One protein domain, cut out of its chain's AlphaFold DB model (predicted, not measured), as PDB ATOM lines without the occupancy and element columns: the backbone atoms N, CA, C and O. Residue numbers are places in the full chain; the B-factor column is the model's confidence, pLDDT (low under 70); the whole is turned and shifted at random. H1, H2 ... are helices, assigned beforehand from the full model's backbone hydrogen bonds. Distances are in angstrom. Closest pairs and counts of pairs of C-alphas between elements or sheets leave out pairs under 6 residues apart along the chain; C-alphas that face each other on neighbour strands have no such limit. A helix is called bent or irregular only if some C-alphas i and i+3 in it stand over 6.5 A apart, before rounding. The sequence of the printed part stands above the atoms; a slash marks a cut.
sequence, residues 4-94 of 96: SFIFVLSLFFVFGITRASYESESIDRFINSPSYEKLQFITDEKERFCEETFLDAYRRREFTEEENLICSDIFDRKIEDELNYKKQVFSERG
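AT A GLANCE: This is residues 4 to 94 of the 96 residues of an uncharacterized protein of Candidatus Gracilibacteria bacterium (UniProt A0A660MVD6). A long helical arm, H1, sticks out from a small helical body with its residues 4 to 21, while its last turns are crossed by the long helix H4. At the body's other end the short H2 and H3 make a helical hairpin; H4 packs beside H3 near its own kinked beginning, then runs away to cross H1, and residues 89 to 94 stick out beyond the crossing. The printed part has 91 residues with four named helices, H1, H2, H3 and H4 in chain order, and no named strand; the class is all helix. The whole is loose, with a radius of gyration of the C-alphas of 17.2 A, and elongated, spanning 52 by 30 by 27 A.

IN THESE COORDINATES: Find C-alpha 4 at (-54.202, 5.427, -43.436); from there H1, residues 4 to 31, runs 41.8 A to C-alpha 31 at (-22.458, -10.588, -21.385). Next comes H2, residues 36 to 41, which is only just irregular: C-alphas 37 and 40 are 6.7 A apart. H3, residues 45 to 60, follows and is 22.5 A long. Last is H4, residues 65 to 92, 36.2 A long, ending at C-alpha 92 at (-37.701, -15.362, -18.403). H4 is irregular, with C-alphas 70 and 73 8.4 A apart, and has a kink of 87 degrees near residue 72.

HOW THE PARTS SIT: Start with H1 and look at its residues 23 to 30, which alone touch H4, at residues 78 to 85. Their closest C-alphas, of Ser 26 and Asp 81, are 4.8 A apart, and the lines are only just about perpendicular, at 70.5 degrees. H1 is apart from H2 and from H3. H2 touches H3 at residues 48 to 55; the closest C-alphas, of Leu 39 and Arg 48, are 6.0 A apart. They form a hairpin, opposite ways at a shallow tilt of 6 degrees. Residues 50 to 54 of H3 touch residues 67 to 75 of H4, and the closest C-alphas, of Cys 50 and Cys 71, are 5.5 A apart. H3 and H4 run the same way at a steep tilt of 66 degrees. H2 and H4 are apart. In H3 every O i to N i+4 pair is within hydrogen-bond range; in H1 and in H4 it is 22 of 24, and in H2 0 of 2, beside 2 of 3 O i to N i+3 pairs.

THE WHOLE: Look for the two C-alphas farthest apart at Ser 4 and Glu 37, 55.3 A from each other. Without the stretches that stand free, the body has 67 residues and spans 31 by 26 by 19 A. The printed part has no cut, and the three links, H1 to H2, H2 to H3 and H3 to H4, are tight. In the B-factor column the mean pLDDT of the printed part is 87.3, and residues 4 to 20 are under 70.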
ATOM      1  N   SER A   4     -54.832   5.036 -44.711       53.59
ATOM      2  CA  SER A   4     -54.202   5.427 -43.436       53.59
ATOM      3  C   SER A   4     -53.946   4.256 -42.479       53.59
ATOM      4  O   SER A   4     -53.028   4.329 -41.674       53.59
ATOM      5  N   PHE A   5     -54.703   3.157 -42.582       50.81
ATOM      6  CA  PHE A   5     -54.573   2.011 -41.666       50.81
ATOM      7  C   PHE A   5     -53.304   1.173 -41.906       50.81
ATOM      8  O   PHE A   5     -52.751   0.614 -40.965       50.81
ATOM      9  N   ILE A   6     -52.814   1.118 -43.149       56.44
ATOM     10  CA  ILE A   6     -51.605   0.354 -43.504       56.44
ATOM     11  C   ILE A   6     -50.345   1.078 -43.007       56.44
ATOM     12  O   ILE A   6     -49.429   0.435 -42.508       56.44
ATOM     13  N   PHE A   7     -50.333   2.415 -43.074       52.25
ATOM     14  CA  PHE A   7     -49.178   3.233 -42.691       52.25
ATOM     15  C   PHE A   7     -48.887   3.184 -41.180       52.25
ATOM     16  O   PHE A   7     -47.732   3.195 -40.757       52.25
ATOM     17  N   VAL A   8     -49.938   3.081 -40.358       56.91
ATOM     18  CA  VAL A   8     -49.812   2.961 -38.897       56.91
ATOM     19  C   VAL A   8     -49.263   1.585 -38.509       56.91
ATOM     20  O   VAL A   8     -48.326   1.504 -37.721       56.91
ATOM     21  N   LEU A   9     -49.765   0.507 -39.122       55.97
ATOM     22  CA  LEU A   9     -49.270  -0.859 -38.895       55.97
ATOM     23  C   LEU A   9     -47.796  -1.030 -39.289       55.97
ATOM     24  O   LEU A   9     -47.051  -1.688 -38.565       55.97
ATOM     25  N   SER A  10     -47.351  -0.400 -40.382       56.12
ATOM     26  CA  SER A  10     -45.937  -0.429 -40.776       56.12
ATOM     27  C   SER A  10     -45.025   0.298 -39.788       56.12
ATOM     28  O   SER A  10     -43.927  -0.182 -39.524       56.12
ATOM     29  N   LEU A  11     -45.469   1.415 -39.197       55.62
ATOM     30  CA  LEU A  11     -44.673   2.142 -38.202       55.62
ATOM     31  C   LEU A  11     -44.491   1.310 -36.927       55.62
ATOM     32  O   LEU A  11     -43.363   1.163 -36.463       55.62
ATOM     33  N   PHE A  12     -45.554   0.688 -36.405       57.06
ATOM     34  CA  PHE A  12     -45.450  -0.184 -35.226       57.06
ATOM     35  C   PHE A  12     -44.512  -1.377 -35.440       57.06
ATOM     36  O   PHE A  12     -43.767  -1.735 -34.530       57.06
ATOM     37  N   PHE A  13     -44.505  -1.961 -36.641       57.19
ATOM     38  CA  PHE A  13     -43.605  -3.066 -36.964       57.19
ATOM     39  C   PHE A  13     -42.134  -2.628 -36.982       57.19
ATOM     40  O   PHE A  13     -41.284  -3.316 -36.425       57.19
ATOM     41  N   VAL A  14     -41.834  -1.462 -37.563       60.16
ATOM     42  CA  VAL A  14     -40.461  -0.932 -37.611       60.16
ATOM     43  C   VAL A  14     -39.963  -0.573 -36.209       60.16
ATOM     44  O   VAL A  14     -38.876  -1.004 -35.838       60.16
ATOM     45  N   PHE A  15     -40.766   0.127 -35.398       58.19
ATOM     46  CA  PHE A  15     -40.387   0.480 -34.021       58.19
ATOM     47  C   PHE A  15     -40.228  -0.743 -33.103       58.19
ATOM     48  O   PHE A  15     -39.383  -0.738 -32.208       58.19
ATOM     49  N   GLY A  16     -41.026  -1.795 -33.309       55.94
ATOM     50  CA  GLY A  16     -40.897  -3.044 -32.556       55.94
ATOM     51  C   GLY A  16     -39.591  -3.782 -32.861       55.94
ATOM     52  O   GLY A  16     -38.914  -4.235 -31.941       55.94
ATOM     53  N   ILE A  17     -39.206  -3.852 -34.141       60.94
ATOM     54  CA  ILE A  17     -37.966  -4.513 -34.572       60.94
ATOM     55  C   ILE A  17     -36.737  -3.759 -34.054       60.94
ATOM     56  O   ILE A  17     -35.823  -4.392 -33.531       60.94
ATOM     57  N   THR A  18     -36.722  -2.424 -34.141       62.72
ATOM     58  CA  THR A  18     -35.570  -1.622 -33.689       62.72
ATOM     59  C   THR A  18     -35.365  -1.689 -32.179       62.72
ATOM     60  O   THR A  18     -34.233  -1.662 -31.703       62.72
ATOM     61  N   ARG A  19     -36.450  -1.796 -31.405       62.62
ATOM     62  CA  ARG A  19     -36.362  -1.949 -29.952       62.62
ATOM     63  C   ARG A  19     -35.837  -3.330 -29.558       62.62
ATOM     64  O   ARG A  19     -34.964  -3.414 -28.703       62.62
ATOM     65  N   ALA A  20     -36.333  -4.389 -30.199       65.38
ATOM     66  CA  ALA A  20     -35.855  -5.747 -29.955       65.38
ATOM     67  C   ALA A  20     -34.373  -5.906 -30.334       65.38
ATOM     68  O   ALA A  20     -33.623  -6.538 -29.593       65.38
ATOM     69  N   SER A  21     -33.928  -5.286 -31.437       72.31
ATOM     70  CA  SER A  21     -32.512  -5.299 -31.819       72.31
ATOM     71  C   SER A  21     -31.644  -4.544 -30.814       72.31
ATOM     72  O   SER A  21     -30.606  -5.060 -30.414       72.31
ATOM     73  N   TYR A  22     -32.089  -3.370 -30.355       76.38
ATOM     74  CA  TYR A  22     -31.365  -2.581 -29.358       76.38
ATOM     75  C   TYR A  22     -31.238  -3.314 -28.015       76.38
ATOM     76  O   TYR A  22     -30.142  -3.392 -27.467       76.38
ATOM     77  N   GLU A  23     -32.333  -3.893 -27.503       81.06
ATOM     78  CA  GLU A  23     -32.290  -4.670 -26.257       81.06
ATOM     79  C   GLU A  23     -31.355  -5.882 -26.422       81.06
ATOM     80  O   GLU A  23     -30.498  -6.104 -25.569       81.06
ATOM     81  N   SER A  24     -31.421  -6.603 -27.551       86.06
ATOM     82  CA  SER A  24     -30.524  -7.741 -27.803       86.06
ATOM     83  C   SER A  24     -29.041  -7.355 -27.869       86.06
ATOM     84  O   SER A  24     -28.201  -8.066 -27.326       86.06
ATOM     85  N   GLU A  25     -28.717  -6.215 -28.484       88.69
ATOM     86  CA  GLU A  25     -27.348  -5.702 -28.563       88.69
ATOM     87  C   GLU A  25     -26.838  -5.269 -27.183       88.69
ATOM     88  O   GLU A  25     -25.713  -5.577 -26.803       88.69
ATOM     89  N   SER A  26     -27.687  -4.596 -26.408       93.56
ATOM     90  CA  SER A  26     -27.401  -4.172 -25.036       93.56
ATOM     91  C   SER A  26     -27.087  -5.358 -24.117       93.56
ATOM     92  O   SER A  26     -26.083  -5.362 -23.405       93.56
ATOM     93  N   ILE A  27     -27.892  -6.418 -24.204       93.06
ATOM     94  CA  ILE A  27     -27.678  -7.675 -23.480       93.06
ATOM     95  C   ILE A  27     -26.357  -8.341 -23.885       93.06
ATOM     96  O   ILE A  27     -25.602  -8.784 -23.017       93.06
ATOM     97  N   ASP A  28     -26.061  -8.407 -25.184       93.56
ATOM     98  CA  ASP A  28     -24.819  -9.008 -25.675       93.56
ATOM     99  C   ASP A  28     -23.585  -8.236 -25.181       93.56
ATOM    100  O   ASP A  28     -22.634  -8.845 -24.686       93.56
ATOM    101  N   ARG A  29     -23.631  -6.897 -25.203       94.06
ATOM    102  CA  ARG A  29     -22.566  -6.049 -24.644       94.06
ATOM    103  C   ARG A  29     -22.345  -6.294 -23.157       94.06
ATOM    104  O   ARG A  29     -21.193  -6.338 -22.727       94.06
ATOM    105  N   PHE A  30     -23.409  -6.486 -22.375       95.81
ATOM    106  CA  PHE A  30     -23.271  -6.836 -20.961       95.81
ATOM    107  C   PHE A  30     -22.558  -8.183 -20.780       95.81
ATOM    108  O   PHE A  30     -21.574  -8.269 -20.045       95.81
ATOM    109  N   ILE A  31     -23.020  -9.228 -21.477       93.31
ATOM    110  CA  ILE A  31     -22.458 -10.588 -21.385       93.31
ATOM    111  C   ILE A  31     -20.982 -10.606 -21.798       93.31
ATOM    112  O   ILE A  31     -20.166 -11.297 -21.185       93.31
ATOM    113  N   ASN A  32     -20.637  -9.827 -22.823       93.38
ATOM    114  CA  ASN A  32     -19.291  -9.746 -23.376       93.38
ATOM    115  C   ASN A  32     -18.442  -8.616 -22.771       93.38
ATOM    116  O   ASN A  32     -17.339  -8.366 -23.262       93.38
ATOM    117  N   SER A  33     -18.910  -7.966 -21.700       93.19
ATOM    118  CA  SER A  33     -18.172  -6.899 -21.023       93.19
ATOM    119  C   SER A  33     -16.765  -7.375 -20.622       93.19
ATOM    120  O   SER A  33     -16.615  -8.483 -20.090       93.19
ATOM    121  N   PRO A  34     -15.711  -6.573 -20.864       93.50
ATOM    122  CA  PRO A  34     -14.344  -6.979 -20.568       93.50
ATOM    123  C   PRO A  34     -14.127  -7.173 -19.061       93.50
ATOM    124  O   PRO A  34     -14.631  -6.416 -18.233       93.50
ATOM    125  N   SER A  35     -13.351  -8.200 -18.714       94.62
ATOM    126  CA  SER A  35     -12.768  -8.390 -17.381       94.62
ATOM    127  C   SER A  35     -11.363  -7.785 -17.326       94.62
ATOM    128  O   SER A  35     -10.797  -7.458 -18.373       94.62
ATOM    129  N   TYR A  36     -10.760  -7.696 -16.134       95.25
ATOM    130  CA  TYR A  36      -9.400  -7.164 -15.964       95.25
ATOM    131  C   TYR A  36      -8.373  -7.841 -16.888       95.25
ATOM    132  O   TYR A  36      -7.544  -7.171 -17.497       95.25
ATOM    133  N   GLU A  37      -8.459  -9.160 -17.076       95.56
ATOM    134  CA  GLU A  37      -7.541  -9.919 -17.939       95.56
ATOM    135  C   GLU A  37      -7.712  -9.589 -19.426       95.56
ATOM    136  O   GLU A  37      -6.792  -9.796 -20.225       95.56
ATOM    137  N   LYS A  38      -8.897  -9.098 -19.809       95.25
ATOM    138  CA  LYS A  38      -9.232  -8.729 -21.184       95.25
ATOM    139  C   LYS A  38      -8.908  -7.269 -21.513       95.25
ATOM    140  O   LYS A  38      -8.819  -6.947 -22.695       95.25
ATOM    141  N   LEU A  39      -8.669  -6.412 -20.515       95.19
ATOM    142  CA  LEU A  39      -8.359  -4.987 -20.721       95.19
ATOM    143  C   LEU A  39      -7.127  -4.766 -21.609       95.19
ATOM    144  O   LEU A  39      -7.098  -3.833 -22.404       95.19
ATOM    145  N   GLN A  40      -6.128  -5.651 -21.529       94.50
ATOM    146  CA  GLN A  40      -4.910  -5.575 -22.351       94.50
ATOM    147  C   GLN A  40      -5.168  -5.678 -23.865       94.50
ATOM    148  O   GLN A  40      -4.317  -5.283 -24.656       94.50
ATOM    149  N   PHE A  41      -6.323  -6.217 -24.275       95.75
ATOM    150  CA  PHE A  41      -6.700  -6.333 -25.685       95.75
ATOM    151  C   PHE A  41      -7.409  -5.081 -26.217       95.75
ATOM    152  O   PHE A  41      -7.621  -4.976 -27.423       95.75
ATOM    153  N   ILE A  42      -7.753  -4.129 -25.343       95.62
ATOM    154  CA  ILE A  42      -8.341  -2.848 -25.730       95.62
ATOM    155  C   ILE A  42      -7.212  -1.919 -26.181       95.62
ATOM    156  O   ILE A  42      -6.306  -1.572 -25.412       95.62
ATOM    157  N   THR A  43      -7.251  -1.557 -27.461       96.69
ATOM    158  CA  THR A  43      -6.229  -0.732 -28.112       96.69
ATOM    159  C   THR A  43      -6.410   0.749 -27.820       96.69
ATOM    160  O   THR A  43      -5.410   1.448 -27.653       96.69
ATOM    161  N   ASP A  44      -7.655   1.223 -27.741       96.88
ATOM    162  CA  ASP A  44      -7.953   2.604 -27.384       96.88
ATOM    163  C   ASP A  44      -7.639   2.844 -25.903       96.88
ATOM    164  O   ASP A  44      -8.154   2.173 -25.007       96.88
ATOM    165  N   GLU A  45      -6.732   3.783 -25.641       96.00
ATOM    166  CA  GLU A  45      -6.240   4.048 -24.290       96.00
ATOM    167  C   GLU A  45      -7.328   4.637 -23.389       96.00
ATOM    168  O   GLU A  45      -7.399   4.278 -22.213       96.00
ATOM    169  N   LYS A  46      -8.201   5.492 -23.941       95.31
ATOM    170  CA  LYS A  46      -9.296   6.103 -23.186       95.31
ATOM    171  C   LYS A  46     -10.349   5.057 -22.833       95.31
ATOM    172  O   LYS A  46     -10.795   5.009 -21.692       95.31
ATOM    173  N   GLU A  47     -10.728   4.214 -23.786       96.12
ATOM    174  CA  GLU A  47     -11.662   3.113 -23.570       96.12
ATOM    175  C   GLU A  47     -11.112   2.140 -22.531       96.12
ATOM    176  O   GLU A  47     -11.810   1.822 -21.573       96.12
ATOM    177  N   ARG A  48      -9.840   1.741 -22.649       97.31
ATOM    178  CA  ARG A  48      -9.195   0.865 -21.665       97.31
ATOM    179  C   ARG A  48      -9.196   1.483 -20.268       97.31
ATOM    180  O   ARG A  48      -9.553   0.795 -19.317       97.31
ATOM    181  N   PHE A  49      -8.838   2.764 -20.153       96.81
ATOM    182  CA  PHE A  49      -8.878   3.498 -18.886       96.81
ATOM    183  C   PHE A  49     -10.288   3.517 -18.288       96.81
ATOM    184  O   PHE A  49     -10.463   3.220 -17.109       96.81
ATOM    185  N   CYS A  50     -11.307   3.829 -19.088       97.75
ATOM    186  CA  CYS A  50     -12.683   3.872 -18.605       97.75
ATOM    187  C   CYS A  50     -13.231   2.484 -18.248       97.75
ATOM    188  O   CYS A  50     -13.955   2.365 -17.265       97.75
ATOM    189  N   GLU A  51     -12.875   1.431 -18.983       97.44
ATOM    190  CA  GLU A  51     -13.255   0.054 -18.648       97.44
ATOM    191  C   GLU A  51     -12.592  -0.409 -17.340       97.44
ATOM    192  O   GLU A  51     -13.262  -0.964 -16.471       97.44
ATOM    193  N   GLU A  52     -11.306  -0.112 -17.141       97.88
ATOM    194  CA  GLU A  52     -10.607  -0.382 -15.877       97.88
ATOM    195  C   GLU A  52     -11.234   0.383 -14.706       97.88
ATOM    196  O   GLU A  52     -11.558  -0.201 -13.668       97.88
ATOM    197  N   THR A  53     -11.481   1.681 -14.909       97.81
ATOM    198  CA  THR A  53     -12.096   2.562 -13.910       97.81
ATOM    199  C   THR A  53     -13.496   2.083 -13.557       97.81
ATOM    200  O   THR A  53     -13.849   2.055 -12.382       97.81
ATOM    201  N   PHE A  54     -14.287   1.642 -14.541       97.62
ATOM    202  CA  PHE A  54     -15.606   1.074 -14.290       97.62
ATOM    203  C   PHE A  54     -15.511  -0.164 -13.397       97.62
ATOM    204  O   PHE A  54     -16.245  -0.251 -12.419       97.62
ATOM    205  N   LEU A  55     -14.603  -1.104 -13.682       96.94
ATOM    206  CA  LEU A  55     -14.439  -2.314 -12.868       96.94
ATOM    207  C   LEU A  55     -14.055  -1.982 -11.417       96.94
ATOM    208  O   LEU A  55     -14.633  -2.536 -10.473       96.94
ATOM    209  N   ASP A  56     -13.132  -1.039 -11.230       97.56
ATOM    210  CA  ASP A  56     -12.719  -0.578  -9.905       97.56
ATOM    211  C   ASP A  56     -13.846   0.148  -9.160       97.56
ATOM    212  O   ASP A  56     -14.090  -0.150  -7.982       97.56
ATOM    213  N   ALA A  57     -14.560   1.044  -9.845       96.38
ATOM    214  CA  ALA A  57     -15.720   1.775  -9.342       96.38
ATOM    215  C   ALA A  57     -16.859   0.845  -8.930       96.38
ATOM    216  O   ALA A  57     -17.432   0.974  -7.845       96.38
ATOM    217  N   TYR A  58     -17.134  -0.163  -9.752       94.75
ATOM    218  CA  TYR A  58     -18.174  -1.145  -9.495       94.75
ATOM    219  C   TYR A  58     -17.822  -2.032  -8.292       94.75
ATOM    220  O   TYR A  58     -18.674  -2.304  -7.442       94.75
ATOM    221  N   ARG A  59     -16.545  -2.422  -8.144       95.00
ATOM    222  CA  ARG A  59     -16.052  -3.170  -6.973       95.00
ATOM    223  C   ARG A  59     -16.228  -2.382  -5.675       95.00
ATOM    224  O   ARG A  59     -16.652  -2.954  -4.670       95.00
ATOM    225  N   ARG A  60     -15.897  -1.088  -5.681       96.62
ATOM    226  CA  ARG A  60     -16.032  -0.207  -4.504       96.62
ATOM    227  C   ARG A  60     -17.445   0.368  -4.319       96.62
ATOM    228  O   ARG A  60     -17.730   0.900  -3.254       96.62
ATOM    229  N   ARG A  61     -18.341   0.164  -5.296       94.81
ATOM    230  CA  ARG A  61     -19.746   0.623  -5.327       94.81
ATOM    231  C   ARG A  61     -19.906   2.145  -5.313       94.81
ATOM    232  O   ARG A  61     -20.891   2.658  -4.791       94.81
ATOM    233  N   GLU A  62     -18.939   2.852  -5.878       96.19
ATOM    234  CA  GLU A  62     -18.897   4.311  -5.882       96.19
ATOM    235  C   GLU A  62     -18.191   4.796  -7.146       96.19
ATOM    236  O   GLU A  62     -17.098   4.321  -7.452       96.19
ATOM    237  N   PHE A  63     -18.795   5.751  -7.850       95.44
ATOM    238  CA  PHE A  63     -18.218   6.449  -9.002       95.44
ATOM    239  C   PHE A  63     -17.896   7.880  -8.573       95.44
ATOM    240  O   PHE A  63     -18.800   8.579  -8.108       95.44
ATOM    241  N   THR A  64     -16.639   8.312  -8.688       96.44
ATOM    242  CA  THR A  64     -16.261   9.669  -8.264       96.44
ATOM    243  C   THR A  64     -16.688  10.704  -9.301       96.44
ATOM    244  O   THR A  64     -17.012  10.381 -10.448       96.44
ATOM    245  N   GLU A  65     -16.714  11.975  -8.904       96.69
ATOM    246  CA  GLU A  65     -17.048  13.064  -9.822       96.69
ATOM    247  C   GLU A  65     -16.012  13.173 -10.950       96.69
ATOM    248  O   GLU A  65     -16.391  13.301 -12.113       96.69
ATOM    249  N   GLU A  66     -14.716  13.024 -10.646       96.00
ATOM    250  CA  GLU A  66     -13.658  13.073 -11.659       96.00
ATOM    251  C   GLU A  66     -13.776  11.952 -12.695       96.00
ATOM    252  O   GLU A  66     -13.591  12.186 -13.887       96.00
ATOM    253  N   GLU A  67     -14.105  10.736 -12.274       95.81
ATOM    254  CA  GLU A  67     -14.254   9.618 -13.205       95.81
ATOM    255  C   GLU A  67     -15.497   9.777 -14.075       95.81
ATOM    256  O   GLU A  67     -15.437   9.530 -15.278       95.81
ATOM    257  N   ASN A  68     -16.611  10.241 -13.498       95.62
ATOM    258  CA  ASN A  68     -17.827  10.543 -14.252       95.62
ATOM    259  C   ASN A  68     -17.584  11.647 -15.289       95.62
ATOM    260  O   ASN A  68     -18.077  11.559 -16.415       95.62
ATOM    261  N   LEU A  69     -16.774  12.657 -14.959       96.69
ATOM    262  CA  LEU A  69     -16.387  13.703 -15.908       96.69
ATOM    263  C   LEU A  69     -15.637  13.147 -17.131       96.69
ATOM    264  O   LEU A  69     -15.733  13.724 -18.212       96.69
ATOM    265  N   ILE A  70     -14.906  12.038 -16.985       96.31
ATOM    266  CA  ILE A  70     -14.080  11.462 -18.059       96.31
ATOM    267  C   ILE A  70     -14.808  10.333 -18.808       96.31
ATOM    268  O   ILE A  70     -14.669  10.216 -20.032       96.31
ATOM    269  N   CYS A  71     -15.563   9.507 -18.079       97.69
ATOM    270  CA  CYS A  71     -16.034   8.190 -18.515       97.69
ATOM    271  C   CYS A  71     -17.555   7.986 -18.413       97.69
ATOM    272  O   CYS A  71     -18.009   6.865 -18.650       97.69
ATOM    273  N   SER A  72     -18.337   9.028 -18.098       95.62
ATOM    274  CA  SER A  72     -19.806   8.950 -17.945       95.62
ATOM    275  C   SER A  72     -20.497   8.194 -19.078       95.62
ATOM    276  O   SER A  72     -21.240   7.261 -18.799       95.62
ATOM    277  N   ASP A  73     -20.176   8.493 -20.340       95.38
ATOM    278  CA  ASP A  73     -20.779   7.809 -21.497       95.38
ATOM    279  C   ASP A  73     -20.614   6.276 -21.448       95.38
ATOM    280  O   ASP A  73     -21.514   5.521 -21.823       95.38
ATOM    281  N   ILE A  74     -19.450   5.795 -20.995       95.12
ATOM    282  CA  ILE A  74     -19.171   4.359 -20.869       95.12
ATOM    283  C   ILE A  74     -19.888   3.797 -19.643       95.12
ATOM    284  O   ILE A  74     -20.477   2.721 -19.729       95.12
ATOM    285  N   PHE A  75     -19.867   4.512 -18.519       96.38
ATOM    286  CA  PHE A  75     -20.506   4.059 -17.284       96.38
ATOM    287  C   PHE A  75     -22.018   3.923 -17.457       96.38
ATOM    288  O   PHE A  75     -22.564   2.859 -17.162       96.38
ATOM    289  N   ASP A  76     -22.668   4.947 -18.008       95.81
ATOM    290  CA  ASP A  76     -24.110   4.976 -18.243       95.81
ATOM    291  C   ASP A  76     -24.534   3.832 -19.162       95.81
ATOM    292  O   ASP A  76     -25.448   3.074 -18.829       95.81
ATOM    293  N   ARG A  77     -23.808   3.624 -20.270       95.69
ATOM    294  CA  ARG A  77     -24.067   2.513 -21.193       95.69
ATOM    295  C   ARG A  77     -23.951   1.155 -20.502       95.69
ATOM    296  O   ARG A  77     -24.802   0.297 -20.700       95.69
ATOM    297  N   LYS A  78     -22.916   0.939 -19.687       96.38
ATOM    298  CA  LYS A  78     -22.708  -0.348 -19.001       96.38
ATOM    299  C   LYS A  78     -23.758  -0.611 -17.925       96.38
ATOM    300  O   LYS A  78     -24.190  -1.751 -17.766       96.38
ATOM    301  N   ILE A  79     -24.177   0.429 -17.205       95.75
ATOM    302  CA  ILE A  79     -25.265   0.340 -16.225       95.75
ATOM    303  C   ILE A  79     -26.582   0.021 -16.941       95.75
ATOM    304  O   ILE A  79     -27.316  -0.864 -16.502       95.75
ATOM    305  N   GLU A  80     -26.876   0.688 -18.057       95.88
ATOM    306  CA  GLU A  80     -28.055   0.396 -18.876       95.88
ATOM    307  C   GLU A  80     -28.042  -1.048 -19.403       95.88
ATOM    308  O   GLU A  80     -29.035  -1.765 -19.263       95.88
ATOM    309  N   ASP A  81     -26.902  -1.504 -19.926       96.88
ATOM    310  CA  ASP A  81     -26.707  -2.870 -20.419       96.88
ATOM    311  C   ASP A  81     -26.959  -3.922 -19.323       96.88
ATOM    312  O   ASP A  81     -27.662  -4.915 -19.543       96.88
ATOM    313  N   GLU A  82     -26.486  -3.675 -18.101       95.94
ATOM    314  CA  GLU A  82     -26.771  -4.533 -16.951       95.94
ATOM    315  C   GLU A  82     -28.260  -4.544 -16.574       95.94
ATOM    316  O   GLU A  82     -28.829  -5.606 -16.286       95.94
ATOM    317  N   LEU A  83     -28.902  -3.374 -16.538       95.44
ATOM    318  CA  LEU A  83     -30.324  -3.265 -16.212       95.44
ATOM    319  C   LEU A  83     -31.178  -4.019 -17.235       95.44
ATOM    320  O   LEU A  83     -32.099  -4.744 -16.843       95.44
ATOM    321  N   ASN A  84     -30.845  -3.905 -18.519       94.88
ATOM    322  CA  ASN A  84     -31.521  -4.618 -19.599       94.88
ATOM    323  C   ASN A  84     -31.334  -6.135 -19.478       94.88
ATOM    324  O   ASN A  84     -32.319  -6.876 -19.542       94.88
ATOM    325  N   TYR A  85     -30.116  -6.603 -19.190       94.62
ATOM    326  CA  TYR A  85     -29.861  -8.019 -18.912       94.62
ATOM    327  C   TYR A  85     -30.681  -8.537 -17.722       94.62
ATOM    328  O   TYR A  85     -31.378  -9.550 -17.827       94.62
ATOM    329  N   LYS A  86     -30.671  -7.824 -16.588       94.44
ATOM    330  CA  LYS A  86     -31.455  -8.205 -15.400       94.44
ATOM    331  C   LYS A  86     -32.943  -8.277 -15.716       94.44
ATOM    332  O   LYS A  86     -33.612  -9.235 -15.329       94.44
ATOM    333  N   LYS A  87     -33.456  -7.285 -16.441       92.88
ATOM    334  CA  LYS A  87     -34.851  -7.222 -16.867       92.88
ATOM    335  C   LYS A  87     -35.235  -8.421 -17.743       92.88
ATOM    336  O   LYS A  87     -36.310  -8.985 -17.537       92.88
ATOM    337  N   GLN A  88     -34.373  -8.846 -18.666       91.75
ATOM    338  CA  GLN A  88     -34.599 -10.061 -19.452       91.75
ATOM    339  C   GLN A  88     -34.634 -11.305 -18.557       91.75
ATOM    340  O   GLN A  88     -35.600 -12.064 -18.608       91.75
ATOM    341  N   VAL A  89     -33.635 -11.486 -17.689       91.38
ATOM    342  CA  VAL A  89     -33.549 -12.656 -16.798       91.38
ATOM    343  C   VAL A  89     -34.770 -12.761 -15.881       91.38
ATOM    344  O   VAL A  89     -35.297 -13.853 -15.666       91.38
ATOM    345  N   PHE A  90     -35.253 -11.642 -15.337       92.56
ATOM    346  CA  PHE A  90     -36.477 -11.631 -14.536       92.56
ATOM    347  C   PHE A  90     -37.724 -11.958 -15.371       92.56
ATOM    348  O   PHE A  90     -38.582 -12.710 -14.902       92.56
ATOM    349  N   SER A  91     -37.780 -11.496 -16.626       89.75
ATOM    350  CA  SER A  91     -38.864 -11.820 -17.569       89.75
ATOM    351  C   SER A  91     -38.947 -13.311 -17.832       89.75
ATOM    352  O   SER A  91     -40.023 -13.898 -17.749       89.75
ATOM    353  N   GLU A  92     -37.807 -13.929 -18.125       89.50
ATOM    354  CA  GLU A  92     -37.701 -15.362 -18.403       89.50
ATOM    355  C   GLU A  92     -38.073 -16.209 -17.180       89.50
ATOM    356  O   GLU A  92     -38.554 -17.332 -17.317       89.50
ATOM    357  N   ARG A  93     -37.903 -15.655 -15.975       90.06
ATOM    358  CA  ARG A  93     -38.293 -16.280 -14.704       90.06
ATOM    359  C   ARG A  93     -39.750 -16.022 -14.309       90.06
ATOM    360  O   ARG A  93     -40.177 -16.533 -13.277       90.06
ATOM    361  N   GLY A  94     -40.505 -15.241 -15.084       86.12
ATOM    362  CA  GLY A  94     -41.889 -14.877 -14.762       86.12
ATOM    363  C   GLY A  94     -42.021 -13.984 -13.524       86.12
ATOM    364  O   GLY A  94     -43.077 -13.962 -12.896       86.12
TER     365      GLY A  94